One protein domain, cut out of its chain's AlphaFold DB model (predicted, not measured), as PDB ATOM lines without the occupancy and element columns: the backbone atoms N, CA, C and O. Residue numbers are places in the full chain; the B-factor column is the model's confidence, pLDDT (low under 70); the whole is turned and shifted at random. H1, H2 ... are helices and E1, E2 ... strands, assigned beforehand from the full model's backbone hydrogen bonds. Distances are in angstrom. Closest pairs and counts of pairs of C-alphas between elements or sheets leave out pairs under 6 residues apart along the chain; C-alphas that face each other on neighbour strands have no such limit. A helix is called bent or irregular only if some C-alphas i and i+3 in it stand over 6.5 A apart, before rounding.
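AT A GLANCE: This is residues 134 to 207 and 284 to 325 of the 325 residues of an uncharacterized protein of Cryptotermes secundus (UniProt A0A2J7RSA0). A strongly turned four-stranded parallel sheet makes the core, with H2 and H4 side by side over one face and the short H5 over the other, a three-layered arrangement with helices on both faces. H1 packs on H2, and H3 runs on from the end of E3 away from the sheet; H3 and the last residues, 318 to 325, lie toward the two ends of the long axis. The printed part has 116 residues with five named helices and five named strands, in the order E1 H1 E2 H2 E3 H3 E4 H4 E5 H5; the sheet's order is E1, E2, E3, E5, all parallel. The class is mixed, helices and strands, and the whole is compact, with a radius of gyration of the C-alphas of 14.3 A, though elongated in outline, 48 by 27 by 25 A.

IN THESE COORDINATES: E1, residues 134 to 137, begins at C-alpha 134 (458.141, 434.915, 345.566). H1 is residues 142 to 147, E2 154 to 160 with 19.7 A, H2 165 to 177 with 18.2 A, and E3 185 to 191 with 19.4 A. H3, residues 192 to 207, spans 22.6 A and ends at C-alpha 207 (457.396, 463.252, 325.089). After the cut come E4, 284 to 288, H4, 289 to 299 with 15.1 A, E5, 304 to 310 with 18.8 A, and H5, 312 to 317, ending at C-alpha 317 (448.839, 434.925, 347.996). H5 is irregular: C-alphas 313 and 316 are 7.4 A apart.

HOW THE PARTS SIT: E1 and E2 are parallel at 57 degrees, with N 135 and O 158 within hydrogen-bond range at 2.8 A. E2 pairs with E3 at 16 degrees, N 187 and O 155 at 2.8 A, and E3 with E5 at 19 degrees, N 186 and O 304 at 2.8 A. E1, H1, E2 and E2, H2, E3 are strand-helix-strand units, two parallel neighbour strands with a helix between, each with a right-handed crossover. H2 is over E2 at a height over the sheet of 9.6 A; H4, on the same face, is over E5 at 9.5 A, its closest C-alphas to E5 being those of Thr 297 and Val 305, 6.4 A. H5 is on the opposite face, over E3 at 8.1 A, the closest C-alphas being those of Thr 191 and Phe 312, 5.7 A. H1 is not on the sheet; it touches residues 171 to 176 of H2, the C-alphas of Asp 143 and Gly 175 being closest at 3.7 A, at a shallow tilt of 9 degrees, the same way. H2, with residues 173 to 177, and H4 only just touch, with 3 pairs of C-alphas within 8 A; the closest are those of Asn 177 and Ser 299, 6.7 A. H3 is on the sheet with residues 192 to 195 and touches no helix. E4 pairs with no named strand; its closest C-alpha to H2 is that of Val 284, 6.4 A from that of Ala 166. Each O i to N i+4 pair is within range in H1, H2, H3 and H4; H5 has 0 of 2, and 2 of 3 O i to N i+3 pairs.

THE WHOLE: The farthest C-alphas, those of Gly 207 and Leu 325, are 49.8 A apart. Residues 208 to 283 are cut out, with 18.0 A between C-alphas 207 and 284. Of the links that are printed whole, none is long. Mean pLDDT of the printed part is 92.5; residues 163 and 322 to 325 are under 70.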
ATOM      1  N   VAL A 134     459.036 433.756 345.453       98.38
ATOM      2  CA  VAL A 134     458.141 434.915 345.566       98.38
ATOM      3  C   VAL A 134     458.872 436.124 346.123       98.38
ATOM      4  O   VAL A 134     459.400 436.084 347.231       98.38
ATOM      5  N   ASN A 135     458.840 437.230 345.384       97.12
ATOM      6  CA  ASN A 135     459.574 438.456 345.694       97.12
ATOM      7  C   ASN A 135     461.074 438.165 345.882       97.12
ATOM      8  O   ASN A 135     461.629 438.400 346.955       97.12
ATOM      9  N   PHE A 136     461.693 437.582 344.856       96.56
ATOM     10  CA  PHE A 136     463.121 437.257 344.834       96.56
ATOM     11  C   PHE A 136     463.896 438.210 343.927       96.56
ATOM     12  O   PHE A 136     463.462 438.498 342.809       96.56
ATOM     13  N   ASP A 137     465.072 438.640 344.377       94.00
ATOM     14  CA  ASP A 137     466.008 439.365 343.524       94.00
ATOM     15  C   ASP A 137     466.646 438.412 342.506       94.00
ATOM     16  O   ASP A 137     467.150 437.337 342.845       94.00
ATOM     17  N   VAL A 138     466.671 438.850 341.250       95.00
ATOM     18  CA  VAL A 138     467.320 438.150 340.140       95.00
ATOM     19  C   VAL A 138     468.631 438.870 339.836       95.00
ATOM     20  O   VAL A 138     468.645 439.964 339.276       95.00
ATOM     21  N   LYS A 139     469.742 438.267 340.264       92.94
ATOM     22  CA  LYS A 139     471.102 438.810 340.121       92.94
ATOM     23  C   LYS A 139     471.832 438.173 338.925       92.94
ATOM     24  O   LYS A 139     471.459 437.070 338.521       92.94
ATOM     25  N   PRO A 140     472.902 438.796 338.393       93.81
ATOM     26  CA  PRO A 140     473.730 438.192 337.349       93.81
ATOM     27  C   PRO A 140     474.162 436.758 337.664       93.81
ATOM     28  O   PRO A 140     474.709 436.500 338.732       93.81
ATOM     29  N   GLY A 141     473.904 435.834 336.734       95.00
ATOM     30  CA  GLY A 141     474.141 434.396 336.899       95.00
ATOM     31  C   GLY A 141     472.936 433.600 337.414       95.00
ATOM     32  O   GLY A 141     473.028 432.380 337.536       95.00
ATOM     33  N   PHE A 142     471.806 434.255 337.721       96.69
ATOM     34  CA  PHE A 142     470.587 433.576 338.179       96.69
ATOM     35  C   PHE A 142     470.071 432.564 337.157       96.69
ATOM     36  O   PHE A 142     469.700 431.456 337.527       96.69
ATOM     37  N   ASP A 143     470.095 432.926 335.879       96.12
ATOM     38  CA  ASP A 143     469.750 432.064 334.753       96.12
ATOM     39  C   ASP A 143     470.567 430.765 334.744       96.12
ATOM     40  O   ASP A 143     469.995 429.679 334.668       96.12
ATOM     41  N   LYS A 144     471.892 430.869 334.910       97.00
ATOM     42  CA  LYS A 144     472.805 429.717 334.967       97.00
ATOM     43  C   LYS A 144     472.546 428.838 336.187       97.00
ATOM     44  O   LYS A 144     472.572 427.618 336.071       97.00
ATOM     45  N   ALA A 145     472.302 429.445 337.348       98.25
ATOM     46  CA  ALA A 145     472.016 428.710 338.577       98.25
ATOM     47  C   ALA A 145     470.650 428.007 338.523       98.25
ATOM     48  O   ALA A 145     470.532 426.849 338.921       98.25
ATOM     49  N   LEU A 146     469.627 428.675 337.980       98.44
ATOM     50  CA  LEU A 146     468.305 428.090 337.774       98.44
ATOM     51  C   LEU A 146     468.357 426.937 336.761       98.44
ATOM     52  O   LEU A 146     467.720 425.916 336.998       98.44
ATOM     53  N   ALA A 147     469.158 427.055 335.697       96.94
ATOM     54  CA  ALA A 147     469.342 426.003 334.694       96.94
ATOM     55  C   ALA A 147     469.854 424.671 335.280       96.94
ATOM     56  O   ALA A 147     469.562 423.612 334.734       96.94
ATOM     57  N   GLN A 148     470.567 424.699 336.413       98.12
ATOM     58  CA  GLN A 148     471.016 423.480 337.104       98.12
ATOM     59  C   GLN A 148     469.882 422.749 337.841       98.12
ATOM     60  O   GLN A 148     470.034 421.597 338.238       98.12
ATOM     61  N   CYS A 149     468.729 423.391 338.038       98.31
ATOM     62  CA  CYS A 149     467.586 422.830 338.754       98.31
ATOM     63  C   CYS A 149     466.731 421.940 337.830       98.31
ATOM     64  O   CYS A 149     465.526 422.143 337.677       98.31
ATOM     65  N   THR A 150     467.350 420.941 337.199       97.12
ATOM     66  CA  THR A 150     466.759 420.157 336.098       97.12
ATOM     67  C   THR A 150     465.583 419.267 336.511       97.12
ATOM     68  O   THR A 150     464.790 418.883 335.660       97.12
ATOM     69  N   ASN A 151     465.389 418.992 337.806       97.88
ATOM     70  CA  ASN A 151     464.225 418.243 338.305       97.88
ATOM     71  C   ASN A 151     462.935 419.080 338.388       97.88
ATOM     72  O   ASN A 151     461.847 418.524 338.579       97.88
ATOM     73  N   ILE A 152     463.024 420.409 338.263       98.56
ATOM     74  CA  ILE A 152     461.873 421.295 338.435       98.56
ATOM     75  C   ILE A 152     460.886 421.121 337.281       98.56
ATOM     76  O   ILE A 152     461.184 421.381 336.122       98.56
ATOM     77  N   ARG A 153     459.660 420.727 337.632       98.25
ATOM     78  CA  ARG A 153     458.531 420.574 336.707       98.25
ATOM     79  C   ARG A 153     457.557 421.731 336.790       98.25
ATOM     80  O   ARG A 153     456.841 421.990 335.823       98.25
ATOM     81  N   ARG A 154     457.480 422.395 337.940       98.50
ATOM     82  CA  ARG A 154     456.566 423.506 338.188       98.50
ATOM     83  C   ARG A 154     457.321 424.648 338.828       98.50
ATOM     84  O   ARG A 154     457.856 424.485 339.922       98.50
ATOM     85  N   LEU A 155     457.341 425.780 338.144       98.69
ATOM     86  CA  LEU A 155     458.032 426.975 338.598       98.69
ATOM     87  C   LEU A 155     457.057 428.143 338.662       98.69
ATOM     88  O   LEU A 155     456.418 428.480 337.666       98.69
ATOM     89  N   LEU A 156     456.986 428.782 339.825       98.75
ATOM     90  CA  LEU A 156     456.409 430.109 339.981       98.75
ATOM     91  C   LEU A 156     457.523 431.065 340.371       98.75
ATOM     92  O   LEU A 156     458.227 430.830 341.351       98.75
ATOM     93  N   ILE A 157     457.668 432.148 339.619       98.56
ATOM     94  CA  ILE A 157     458.623 433.204 339.935       98.56
ATOM     95  C   ILE A 157     457.928 434.558 339.927       98.56
ATOM     96  O   ILE A 157     457.208 434.911 338.991       98.56
ATOM     97  N   ILE A 158     458.141 435.314 340.998       98.19
ATOM     98  CA  ILE A 158     457.722 436.707 341.124       98.19
ATOM     99  C   ILE A 158     458.977 437.505 341.476       98.19
ATOM    100  O   ILE A 158     459.347 437.559 342.652       98.19
ATOM    101  N   PRO A 159     459.676 438.070 340.480       97.00
ATOM    102  CA  PRO A 159     460.887 438.834 340.728       97.00
ATOM    103  C   PRO A 159     460.598 440.139 341.465       97.00
ATOM    104  O   PRO A 159     459.498 440.695 341.389       97.00
ATOM    105  N   THR A 160     461.620 440.672 342.121       94.25
ATOM    106  CA  THR A 160     461.647 442.071 342.543       94.25
ATOM    107  C   THR A 160     462.524 442.911 341.637       94.25
ATOM    108  O   THR A 160     463.530 442.458 341.100       94.25
ATOM    109  N   TYR A 161     462.094 444.153 341.439       88.81
ATOM    110  CA  TYR A 161     462.646 445.066 340.448       88.81
ATOM    111  C   TYR A 161     463.197 446.290 341.177       88.81
ATOM    112  O   TYR A 161     462.502 447.291 341.314       88.81
ATOM    113  N   VAL A 162     464.416 446.178 341.714       73.88
ATOM    114  CA  VAL A 162     465.072 447.295 342.422       73.88
ATOM    115  C   VAL A 162     465.785 448.204 341.420       73.88
ATOM    116  O   VAL A 162     465.519 449.400 341.365       73.88
ATOM    117  N   THR A 163     466.640 447.630 340.572       69.75
ATOM    118  CA  THR A 163     467.299 448.306 339.448       69.75
ATOM    119  C   THR A 163     467.380 447.334 338.267       69.75
ATOM    120  O   THR A 163     467.461 446.125 338.457       69.75
ATOM    121  N   GLN A 164     467.327 447.844 337.032       87.31
ATOM    122  CA  GLN A 164     467.517 447.041 335.810       87.31
ATOM    123  C   GLN A 164     466.454 445.946 335.563       87.31
ATOM    124  O   GLN A 164     466.758 444.764 335.379       87.31
ATOM    125  N   SER A 165     465.182 446.340 335.482       93.25
ATOM    126  CA  SER A 165     464.079 445.420 335.166       93.25
ATOM    127  C   SER A 165     464.254 444.676 333.838       93.25
ATOM    128  O   SER A 165     463.935 443.491 333.769       93.25
ATOM    129  N   ALA A 166     464.845 445.317 332.822       94.38
ATOM    130  CA  ALA A 166     465.185 444.672 331.553       94.38
ATOM    131  C   ALA A 166     466.126 443.470 331.736       94.38
ATOM    132  O   ALA A 166     465.876 442.393 331.194       94.38
ATOM    133  N   THR A 167     467.181 443.651 332.535       94.19
ATOM    134  CA  THR A 167     468.164 442.615 332.874       94.19
ATOM    135  C   THR A 167     467.519 441.481 333.663       94.19
ATOM    136  O   THR A 167     467.701 440.315 333.324       94.19
ATOM    137  N   THR A 168     466.705 441.823 334.666       95.44
ATOM    138  CA  THR A 168     465.948 440.847 335.466       95.44
ATOM    139  C   THR A 168     465.065 439.974 334.576       95.44
ATOM    140  O   THR A 168     465.142 438.749 334.633       95.44
ATOM    141  N   ASN A 169     464.258 440.592 333.709       96.38
ATOM    142  CA  ASN A 169     463.346 439.865 332.828       96.38
ATOM    143  C   ASN A 169     464.098 438.985 331.825       96.38
ATOM    144  O   ASN A 169     463.681 437.859 331.567       96.38
ATOM    145  N   HIS A 170     465.233 439.460 331.312       95.19
ATOM    146  CA  HIS A 170     466.089 438.673 330.428       95.19
ATOM    147  C   HIS A 170     466.655 437.426 331.131       95.19
ATOM    148  O   HIS A 170     466.584 436.329 330.585       95.19
ATOM    149  N   MET A 171     467.142 437.553 332.369       95.44
ATOM    150  CA  MET A 171     467.662 436.413 333.141       95.44
ATOM    151  C   MET A 171     466.576 435.401 333.511       95.44
ATOM    152  O   MET A 171     466.815 434.197 333.437       95.44
ATOM    153  N   VAL A 172     465.376 435.862 333.879       96.88
ATOM    154  CA  VAL A 172     464.243 434.954 334.123       96.88
ATOM    155  C   VAL A 172     463.910 434.178 332.853       96.88
ATOM    156  O   VAL A 172     463.822 432.954 332.899       96.88
ATOM    157  N   LEU A 173     463.781 434.871 331.718       95.81
ATOM    158  CA  LEU A 173     463.477 434.240 330.438       95.81
ATOM    159  C   LEU A 173     464.532 433.191 330.052       95.81
ATOM    160  O   LEU A 173     464.174 432.052 329.760       95.81
ATOM    161  N   ASN A 174     465.819 433.540 330.123       94.12
ATOM    162  CA  ASN A 174     466.909 432.619 329.795       94.12
ATOM    163  C   ASN A 174     466.949 431.417 330.744       94.12
ATOM    164  O   ASN A 174     467.102 430.284 330.295       94.12
ATOM    165  N   GLY A 175     466.815 431.636 332.055       94.69
ATOM    166  CA  GLY A 175     466.850 430.554 333.040       94.69
ATOM    167  C   GLY A 175     465.725 429.543 332.832       94.69
ATOM    168  O   GLY A 175     465.956 428.340 332.883       94.69
ATOM    169  N   VAL A 176     464.520 430.028 332.527       96.06
ATOM    170  CA  VAL A 176     463.361 429.175 332.236       96.06
ATOM    171  C   VAL A 176     463.541 428.428 330.913       96.06
ATOM    172  O   VAL A 176     463.186 427.253 330.843       96.06
ATOM    173  N   ASN A 177     464.132 429.056 329.890       94.50
ATOM    174  CA  ASN A 177     464.393 428.397 328.608       94.50
ATOM    175  C   ASN A 177     465.306 427.169 328.760       94.50
ATOM    176  O   ASN A 177     465.046 426.132 328.162       94.50
ATOM    177  N   HIS A 178     466.320 427.243 329.625       94.62
ATOM    178  CA  HIS A 178     467.192 426.097 329.918       94.62
ATOM    179  C   HIS A 178     466.479 424.943 330.645       94.62
ATOM    180  O   HIS A 178     466.995 423.829 330.680       94.62
ATOM    181  N   LEU A 179     465.292 425.179 331.212       95.81
ATOM    182  CA  LEU A 179     464.467 424.147 331.843       95.81
ATOM    183  C   LEU A 179     463.430 423.543 330.880       95.81
ATOM    184  O   LEU A 179     462.553 422.805 331.329       95.81
ATOM    185  N   CYS A 180     463.497 423.808 329.568       94.62
ATOM    186  CA  CYS A 180     462.449 423.382 328.628       94.62
ATOM    187  C   CYS A 180     462.210 421.864 328.567       94.62
ATOM    188  O   CYS A 180     461.104 421.426 328.246       94.62
ATOM    189  N   ASN A 181     463.213 421.061 328.933       94.25
ATOM    190  CA  ASN A 181     463.112 419.600 328.943       94.25
ATOM    191  C   ASN A 181     462.390 419.038 330.178       94.25
ATOM    192  O   ASN A 181     461.865 417.926 330.128       94.25
ATOM    193  N   SER A 182     462.335 419.785 331.284       96.62
ATOM    194  CA  SER A 182     461.732 419.328 332.542       96.62
ATOM    195  C   SER A 182     460.469 420.090 332.930       96.62
ATOM    196  O   SER A 182     459.571 419.522 333.565       96.62
ATOM    197  N   LEU A 183     460.370 421.359 332.533       97.38
ATOM    198  CA  LEU A 183     459.318 422.258 332.967       97.38
ATOM    199  C   LEU A 183     457.988 421.942 332.275       97.38
ATOM    200  O   LEU A 183     457.865 421.908 331.056       97.38
ATOM    201  N   THR A 184     456.944 421.751 333.073       97.31
ATOM    202  CA  THR A 184     455.579 421.442 332.610       97.31
ATOM    203  C   THR A 184     454.598 422.567 332.923       97.31
ATOM    204  O   THR A 184     453.609 422.737 332.216       97.31
ATOM    205  N   HIS A 185     454.865 423.348 333.973       98.00
ATOM    206  CA  HIS A 185     454.054 424.490 334.383       98.00
ATOM    207  C   HIS A 185     454.980 425.651 334.738       98.00
ATOM    208  O   HIS A 185     455.857 425.511 335.594       98.00
ATOM    209  N   PHE A 186     454.764 426.799 334.109       98.12
ATOM    210  CA  PHE A 186     455.503 428.020 334.387       98.12
ATOM    211  C   PHE A 186     454.542 429.170 334.663       98.12
ATOM    212  O   PHE A 186     453.702 429.509 333.828       98.12
ATOM    213  N   VAL A 187     454.682 429.782 335.836       98.31
ATOM    214  CA  VAL A 187     453.913 430.954 336.239       98.31
ATOM    215  C   VAL A 187     454.860 432.120 336.498       98.31
ATOM    216  O   VAL A 187     455.653 432.091 337.438       98.31
ATOM    217  N   TRP A 188     454.740 433.174 335.697       98.25
ATOM    218  CA  TRP A 188     455.484 434.413 335.895       98.25
ATOM    219  C   TRP A 188     454.564 435.478 336.486       98.25
ATOM    220  O   TRP A 188     453.630 435.946 335.832       98.25
ATOM    221  N   GLY A 189     454.813 435.869 337.736       97.81
ATOM    222  CA  GLY A 189     454.149 437.016 338.345       97.81
ATOM    223  C   GLY A 189     454.805 438.328 337.929       97.81
ATOM    224  O   GLY A 189     455.959 438.586 338.259       97.81
ATOM    225  N   VAL A 190     454.038 439.165 337.240       97.00
ATOM    226  CA  VAL A 190     454.393 440.524 336.839       97.00
ATOM    227  C   VAL A 190     453.612 441.494 337.716       97.00
ATOM    228  O   VAL A 190     452.380 441.451 337.783       97.00
ATOM    229  N   THR A 191     454.322 442.367 338.425       96.25
ATOM    230  CA  THR A 191     453.674 443.285 339.358       96.25
ATOM    231  C   THR A 191     453.044 444.473 338.636       96.25
ATOM    232  O   THR A 191     453.589 444.982 337.655       96.25
ATOM    233  N   HIS A 192     451.908 444.967 339.135       95.31
ATOM    234  CA  HIS A 192     451.305 446.205 338.620       95.31
ATOM    235  C   HIS A 192     452.254 447.403 338.761       95.31
ATOM    236  O   HIS A 192     452.201 448.346 337.983       95.31
ATOM    237  N   GLU A 193     453.119 447.384 339.771       94.00
ATOM    238  CA  GLU A 193     454.186 448.354 339.987       94.00
ATOM    239  C   GLU A 193     455.164 448.388 338.806       94.00
ATOM    240  O   GLU A 193     455.426 449.468 338.283       94.00
ATOM    241  N   LEU A 194     455.645 447.228 338.337       95.19
ATOM    242  CA  LEU A 194     456.524 447.168 337.167       95.19
ATOM    243  C   LEU A 194     455.820 447.693 335.913       95.19
ATOM    244  O   LEU A 194     456.409 448.482 335.175       95.19
ATOM    245  N   LEU A 195     454.577 447.266 335.670       95.38
ATOM    246  CA  LEU A 195     453.814 447.691 334.489       95.38
ATOM    247  C   LEU A 195     453.651 449.213 334.455       95.38
ATOM    248  O   LEU A 195     453.951 449.841 333.445       95.38
ATOM    249  N   ARG A 196     453.290 449.818 335.593       93.56
ATOM    250  CA  ARG A 196     453.171 451.276 335.730       93.56
ATOM    251  C   ARG A 196     454.493 452.001 335.486       93.56
ATOM    252  O   ARG A 196     454.515 453.001 334.783       93.56
ATOM    253  N   VAL A 197     455.599 451.514 336.051       91.88
ATOM    254  CA  VAL A 197     456.922 452.130 335.827       91.88
ATOM    255  C   VAL A 197     457.341 452.020 334.360       91.88
ATOM    256  O   VAL A 197     457.945 452.945 333.823       91.88
ATOM    257  N   THR A 198     456.998 450.914 333.700       93.31
ATOM    258  CA  THR A 198     457.284 450.706 332.274       93.31
ATOM    259  C   THR A 198     456.491 451.674 331.403       93.31
ATOM    260  O   THR A 198     457.064 452.286 330.508       93.31
ATOM    261  N   GLU A 199     455.205 451.858 331.700       92.62
ATOM    262  CA  GLU A 199     454.343 452.833 331.027       92.62
ATOM    263  C   GLU A 199     454.902 454.257 331.152       92.62
ATOM    264  O   GLU A 199     455.136 454.921 330.146       92.62
ATOM    265  N   LEU A 200     455.243 454.685 332.375       90.56
ATOM    266  CA  LEU A 200     455.830 456.007 332.618       90.56
ATOM    267  C   LEU A 200     457.151 456.223 331.867       90.56
ATOM    268  O   LEU A 200     457.438 457.339 331.438       90.56
ATOM    269  N   PHE A 201     457.970 455.177 331.720       88.38
ATOM    270  CA  PHE A 201     459.205 455.247 330.941       88.38
ATOM    271  C   PHE A 201     458.924 455.473 329.450       88.38
ATOM    272  O   PHE A 201     459.578 456.308 328.826       88.38
ATOM    273  N   VAL A 202     457.940 454.766 328.886       87.69
ATOM    274  CA  VAL A 202     457.533 454.930 327.482       87.69
ATOM    275  C   VAL A 202     457.034 456.350 327.227       87.69
ATOM    276  O   VAL A 202     457.549 457.008 326.323       87.69
ATOM    277  N   ASP A 203     456.134 456.854 328.075       87.75
ATOM    278  CA  ASP A 203     455.580 458.208 327.955       87.75
ATOM    279  C   ASP A 203     456.684 459.283 327.978       87.75
ATOM    280  O   ASP A 203     456.662 460.238 327.199       87.75
ATOM    281  N   GLN A 204     457.696 459.122 328.842       86.06
ATOM    282  CA  GLN A 204     458.842 460.038 328.907       86.06
ATOM    283  C   GLN A 204     459.700 459.998 327.637       86.06
ATOM    284  O   GLN A 204     460.159 461.043 327.167       86.06
ATOM    285  N   CYS A 205     459.926 458.811 327.069       82.50
ATOM    286  CA  CYS A 205     460.678 458.657 325.825       82.50
ATOM    287  C   CYS A 205     459.940 459.239 324.610       82.50
ATOM    288  O   CYS A 205     460.591 459.740 323.691       82.50
ATOM    289  N   GLU A 206     458.610 459.169 324.585       81.56
ATOM    290  CA  GLU A 206     457.782 459.749 323.520       81.56
ATOM    291  C   GLU A 206     457.701 461.277 323.646       81.56
ATOM    292  O   GLU A 206     458.013 461.984 322.688       81.56
ATOM    293  N   GLY A 207     457.447 461.804 324.848       71.38
ATOM    294  CA  GLY A 207     457.396 463.252 325.089       71.38
ATOM    295  C   GLY A 207     458.714 463.990 324.804       71.38
ATOM    296  O   GLY A 207     458.701 465.162 324.435       71.38
ATOM    297  N   VAL A 284     467.516 447.838 325.254       89.31
ATOM    298  CA  VAL A 284     466.256 447.591 325.976       89.31
ATOM    299  C   VAL A 284     465.079 447.670 324.999       89.31
ATOM    300  O   VAL A 284     464.889 448.684 324.332       89.31
ATOM    301  N   GLU A 285     464.274 446.610 324.921       91.56
ATOM    302  CA  GLU A 285     462.992 446.555 324.207       91.56
ATOM    303  C   GLU A 285     461.833 446.602 325.206       91.56
ATOM    304  O   GLU A 285     461.890 445.969 326.260       91.56
ATOM    305  N   ILE A 286     460.754 447.305 324.857       93.88
ATOM    306  CA  ILE A 286     459.479 447.220 325.573       93.88
ATOM    307  C   ILE A 286     458.642 446.117 324.930       93.88
ATOM    308  O   ILE A 286     458.228 446.225 323.776       93.88
ATOM    309  N   LEU A 287     458.424 445.034 325.674       94.69
ATOM    310  CA  LEU A 287     457.790 443.817 325.192       94.69
ATOM    311  C   LEU A 287     456.369 443.675 325.764       94.69
ATOM    312  O   LEU A 287     456.222 443.471 326.973       94.69
ATOM    313  N   PRO A 288     455.319 443.710 324.921       96.06
ATOM    314  CA  PRO A 288     453.954 443.447 325.362       96.06
ATOM    315  C   PRO A 288     453.791 442.038 325.931       96.06
ATOM    316  O   PRO A 288     454.276 441.064 325.344       96.06
ATOM    317  N   LEU A 289     453.038 441.902 327.024       96.69
ATOM    318  CA  LEU A 289     452.800 440.615 327.683       96.69
ATOM    319  C   LEU A 289     452.224 439.536 326.741       96.69
ATOM    320  O   LEU A 289     452.704 438.405 326.808       96.69
ATOM    321  N   PRO A 290     451.291 439.829 325.807       95.81
ATOM    322  CA  PRO A 290     450.837 438.824 324.840       95.81
ATOM    323  C   PRO A 290     451.951 438.327 323.909       95.81
ATOM    324  O   PRO A 290     451.968 437.155 323.534       95.81
ATOM    325  N   LYS A 291     452.899 439.199 323.535       95.00
ATOM    326  CA  LYS A 291     454.062 438.823 322.715       95.00
ATOM    327  C   LYS A 291     455.038 437.980 323.537       95.00
ATOM    328  O   LYS A 291     455.487 436.952 323.043       95.00
ATOM    329  N   LEU A 292     455.288 438.346 324.796       95.38
ATOM    330  CA  LEU A 292     456.072 437.531 325.732       95.38
ATOM    331  C   LEU A 292     455.466 436.137 325.930       95.38
ATOM    332  O   LEU A 292     456.183 435.144 325.881       95.38
ATOM    333  N   GLN A 293     454.147 436.045 326.105       95.62
ATOM    334  CA  GLN A 293     453.470 434.759 326.266       95.62
ATOM    335  C   GLN A 293     453.612 433.879 325.021       95.62
ATOM    336  O   GLN A 293     453.884 432.687 325.153       95.62
ATOM    337  N   LYS A 294     453.482 434.456 323.818       95.00
ATOM    338  CA  LYS A 294     453.737 433.736 322.560       95.00
ATOM    339  C   LYS A 294     455.181 433.246 322.465       95.00
ATOM    340  O   LYS A 294     455.386 432.087 322.126       95.00
ATOM    341  N   LEU A 295     456.155 434.095 322.803       94.44
ATOM    342  CA  LEU A 295     457.576 433.733 322.810       94.44
ATOM    343  C   LEU A 295     457.853 432.558 323.757       94.44
ATOM    344  O   LEU A 295     458.405 431.555 323.325       94.44
ATOM    345  N   LEU A 296     457.391 432.646 325.009       94.81
ATOM    346  CA  LEU A 296     457.536 431.578 326.003       94.81
ATOM    347  C   LEU A 296     456.845 430.279 325.574       94.81
ATOM    348  O   LEU A 296     457.383 429.202 325.775       94.81
ATOM    349  N   THR A 297     455.650 430.365 324.986       94.44
ATOM    350  CA  THR A 297     454.919 429.170 324.528       94.44
ATOM    351  C   THR A 297     455.621 428.512 323.339       94.44
ATOM    352  O   THR A 297     455.636 427.291 323.235       94.44
ATOM    353  N   SER A 298     456.228 429.312 322.456       93.38
ATOM    354  CA  SER A 298     457.031 428.811 321.337       93.38
ATOM    355  C   SER A 298     458.312 428.131 321.815       93.38
ATOM    356  O   SER A 298     458.684 427.097 321.274       93.38
ATOM    357  N   SER A 299     458.980 428.705 322.819       92.00
ATOM    358  CA  SER A 299     460.247 428.185 323.333       92.00
ATOM    359  C   SER A 299     460.085 427.024 324.315       92.00
ATOM    360  O   SER A 299     461.002 426.234 324.512       92.00
ATOM    361  N   LEU A 300     458.906 426.897 324.925       94.25
ATOM    362  CA  LEU A 300     458.570 425.868 325.903       94.25
ATOM    363  C   LEU A 300     457.341 425.066 325.434       94.25
ATOM    364  O   LEU A 300     456.285 425.116 326.072       94.25
ATOM    365  N   PRO A 301     457.434 424.302 324.329       91.75
ATOM    366  CA  PRO A 301     456.266 423.691 323.685       91.75
ATOM    367  C   PRO A 301     455.533 422.664 324.564       91.75
ATOM    368  O   PRO A 301     454.352 422.396 324.359       91.75
ATOM    369  N   LYS A 302     456.221 422.085 325.558       94.31
ATOM    370  CA  LYS A 302     455.670 421.108 326.516       94.31
ATOM    371  C   LYS A 302     455.198 421.754 327.829       94.31
ATOM    372  O   LYS A 302     454.762 421.048 328.740       94.31
ATOM    373  N   THR A 303     455.284 423.079 327.954       96.38
ATOM    374  CA  THR A 303     455.036 423.805 329.204       96.38
ATOM    375  C   THR A 303     453.770 424.650 329.119       96.38
ATOM    376  O   THR A 303     453.576 425.449 328.206       96.38
ATOM    377  N   ARG A 304     452.917 424.551 330.140       96.38
ATOM    378  CA  ARG A 304     451.806 425.485 330.347       96.38
ATOM    379  C   ARG A 304     452.338 426.789 330.922       96.38
ATOM    380  O   ARG A 304     452.784 426.822 332.068       96.38
ATOM    381  N   VAL A 305     452.282 427.854 330.128       96.81
ATOM    382  CA  VAL A 305     452.765 429.183 330.513       96.81
ATOM    383  C   VAL A 305     451.604 430.068 330.957       96.81
ATOM    384  O   VAL A 305     450.629 430.252 330.226       96.81
ATOM    385  N   LYS A 306     451.739 430.675 332.138       97.06
ATOM    386  CA  LYS A 306     450.800 431.658 332.680       97.06
ATOM    387  C   LYS A 306     451.541 432.908 333.134       97.06
ATOM    388  O   LYS A 306     452.453 432.834 333.952       97.06
ATOM    389  N   ILE A 307     451.102 434.069 332.661       97.31
ATOM    390  CA  ILE A 307     451.571 435.364 333.158       97.31
ATOM    391  C   ILE A 307     450.477 435.941 334.054       97.31
ATOM    392  O   ILE A 307     449.326 436.069 333.636       97.31
ATOM    393  N   LEU A 308     450.821 436.259 335.297       96.75
ATOM    394  CA  LEU A 308     449.899 436.835 336.272       96.75
ATOM    395  C   LEU A 308     450.216 438.311 336.479       96.75
ATOM    396  O   LEU A 308     451.341 438.648 336.831       96.75
ATOM    397  N   LYS A 309     449.211 439.176 336.338       96.25
ATOM    398  CA  LYS A 309     449.289 440.585 336.742       96.25
ATOM    399  C   LYS A 309     448.783 440.709 338.175       96.25
ATOM    400  O   LYS A 309     447.642 440.338 338.450       96.25
ATOM    401  N   ILE A 310     449.645 441.120 339.101       95.94
ATOM    402  CA  ILE A 310     449.356 441.059 340.543       95.94
ATOM    403  C   ILE A 310     449.835 442.354 341.210       95.94
ATOM    404  O   ILE A 310     450.943 442.803 340.927       95.94
ATOM    405  N   PRO A 311     449.078 442.975 342.127       95.81
ATOM    406  CA  PRO A 311     449.630 444.065 342.923       95.81
ATOM    407  C   PRO A 311     450.672 443.526 343.916       95.81
ATOM    408  O   PRO A 311     450.463 442.467 344.511       95.81
ATOM    409  N   PHE A 312     451.771 444.253 344.144       93.62
ATOM    410  CA  PHE A 312     452.889 443.779 344.975       93.62
ATOM    411  C   PHE A 312     452.456 443.240 346.351       93.62
ATOM    412  O   PHE A 312     452.896 442.179 346.788       93.62
ATOM    413  N   HIS A 313     451.512 443.908 347.017       93.38
ATOM    414  CA  HIS A 313     451.010 443.495 348.332       93.38
ATOM    415  C   HIS A 313     450.219 442.171 348.332       93.38
ATOM    416  O   HIS A 313     449.858 441.693 349.406       93.38
ATOM    417  N   ALA A 314     449.913 441.588 347.168       95.31
ATOM    418  CA  ALA A 314     449.173 440.335 347.015       95.31
ATOM    419  C   ALA A 314     450.016 439.190 346.420       95.31
ATOM    420  O   ALA A 314     449.478 438.107 346.178       95.31
ATOM    421  N   THR A 315     451.319 439.390 346.194       95.50
ATOM    422  CA  THR A 315     452.199 438.368 345.593       95.50
ATOM    423  C   THR A 315     452.342 437.125 346.472       95.50
ATOM    424  O   THR A 315     452.302 436.006 345.972       95.50
ATOM    425  N   TRP A 316     452.374 437.294 347.797       91.25
ATOM    426  CA  TRP A 316     452.419 436.193 348.772       91.25
ATOM    427  C   TRP A 316     451.168 435.297 348.761       91.25
ATOM    428  O   TRP A 316     451.201 434.188 349.282       91.25
ATOM    429  N   ARG A 317     450.057 435.743 348.156       92.81
ATOM    430  CA  ARG A 317     448.839 434.925 347.996       92.81
ATOM    431  C   ARG A 317     448.895 434.004 346.781       92.81
ATOM    432  O   ARG A 317     448.012 433.167 346.624       92.81
ATOM    433  N   GLN A 318     449.882 434.188 345.909       94.69
ATOM    434  CA  GLN A 318     449.984 433.442 344.662       94.69
ATOM    435  C   GLN A 318     450.719 432.130 344.891       94.69
ATOM    436  O   GLN A 318     451.781 432.113 345.509       94.69
ATOM    437  N   THR A 319     450.158 431.056 344.353       93.56
ATOM    438  CA  THR A 319     450.723 429.705 344.336       93.56
ATOM    439  C   THR A 319     450.297 429.015 343.041       93.56
ATOM    440  O   THR A 319     449.351 429.451 342.376       93.56
ATOM    441  N   ILE A 320     450.993 427.952 342.656       90.56
ATOM    442  CA  ILE A 320     450.618 427.114 341.519       90.56
ATOM    443  C   ILE A 320     449.421 426.245 341.928       90.56
ATOM    444  O   ILE A 320     449.575 425.192 342.540       90.56
ATOM    445  N   SER A 321     448.211 426.686 341.581       72.19
ATOM    446  CA  SER A 321     446.963 426.001 341.959       72.19
ATOM    447  C   SER A 321     446.594 424.798 341.081       72.19
ATOM    448  O   SER A 321     445.609 424.122 341.369       72.19
ATOM    449  N   GLU A 322     447.312 424.542 339.984       64.75
ATOM    450  CA  GLU A 322     446.942 423.483 339.038       64.75
ATOM    451  C   GLU A 322     447.308 422.090 339.587       64.75
ATOM    452  O   GLU A 322     448.450 421.879 340.010       64.75
ATOM    453  N   PRO A 323     446.380 421.114 339.589       53.09
ATOM    454  CA  PRO A 323     446.666 419.756 340.050       53.09
ATOM    455  C   PRO A 323     447.747 419.103 339.184       53.09
ATOM    456  O   PRO A 323     447.853 419.399 337.993       53.09
ATOM    457  N   ALA A 324     448.600 418.267 339.786       50.34
ATOM    458  CA  ALA A 324     449.511 417.394 339.039       50.34
ATOM    459  C   ALA A 324     448.669 416.466 338.158       50.34
ATOM    460  O   ALA A 324     447.772 415.806 338.679       50.34
ATOM    461  N   LEU A 325     448.904 416.513 336.843       38.97
ATOM    462  CA  LEU A 325     448.426 415.481 335.925       38.97
ATOM    463  C   LEU A 325     449.194 414.188 336.193       38.97
ATOM    464  O   LEU A 325     450.422 414.299 336.429       38.97
TER     465      LEU A 325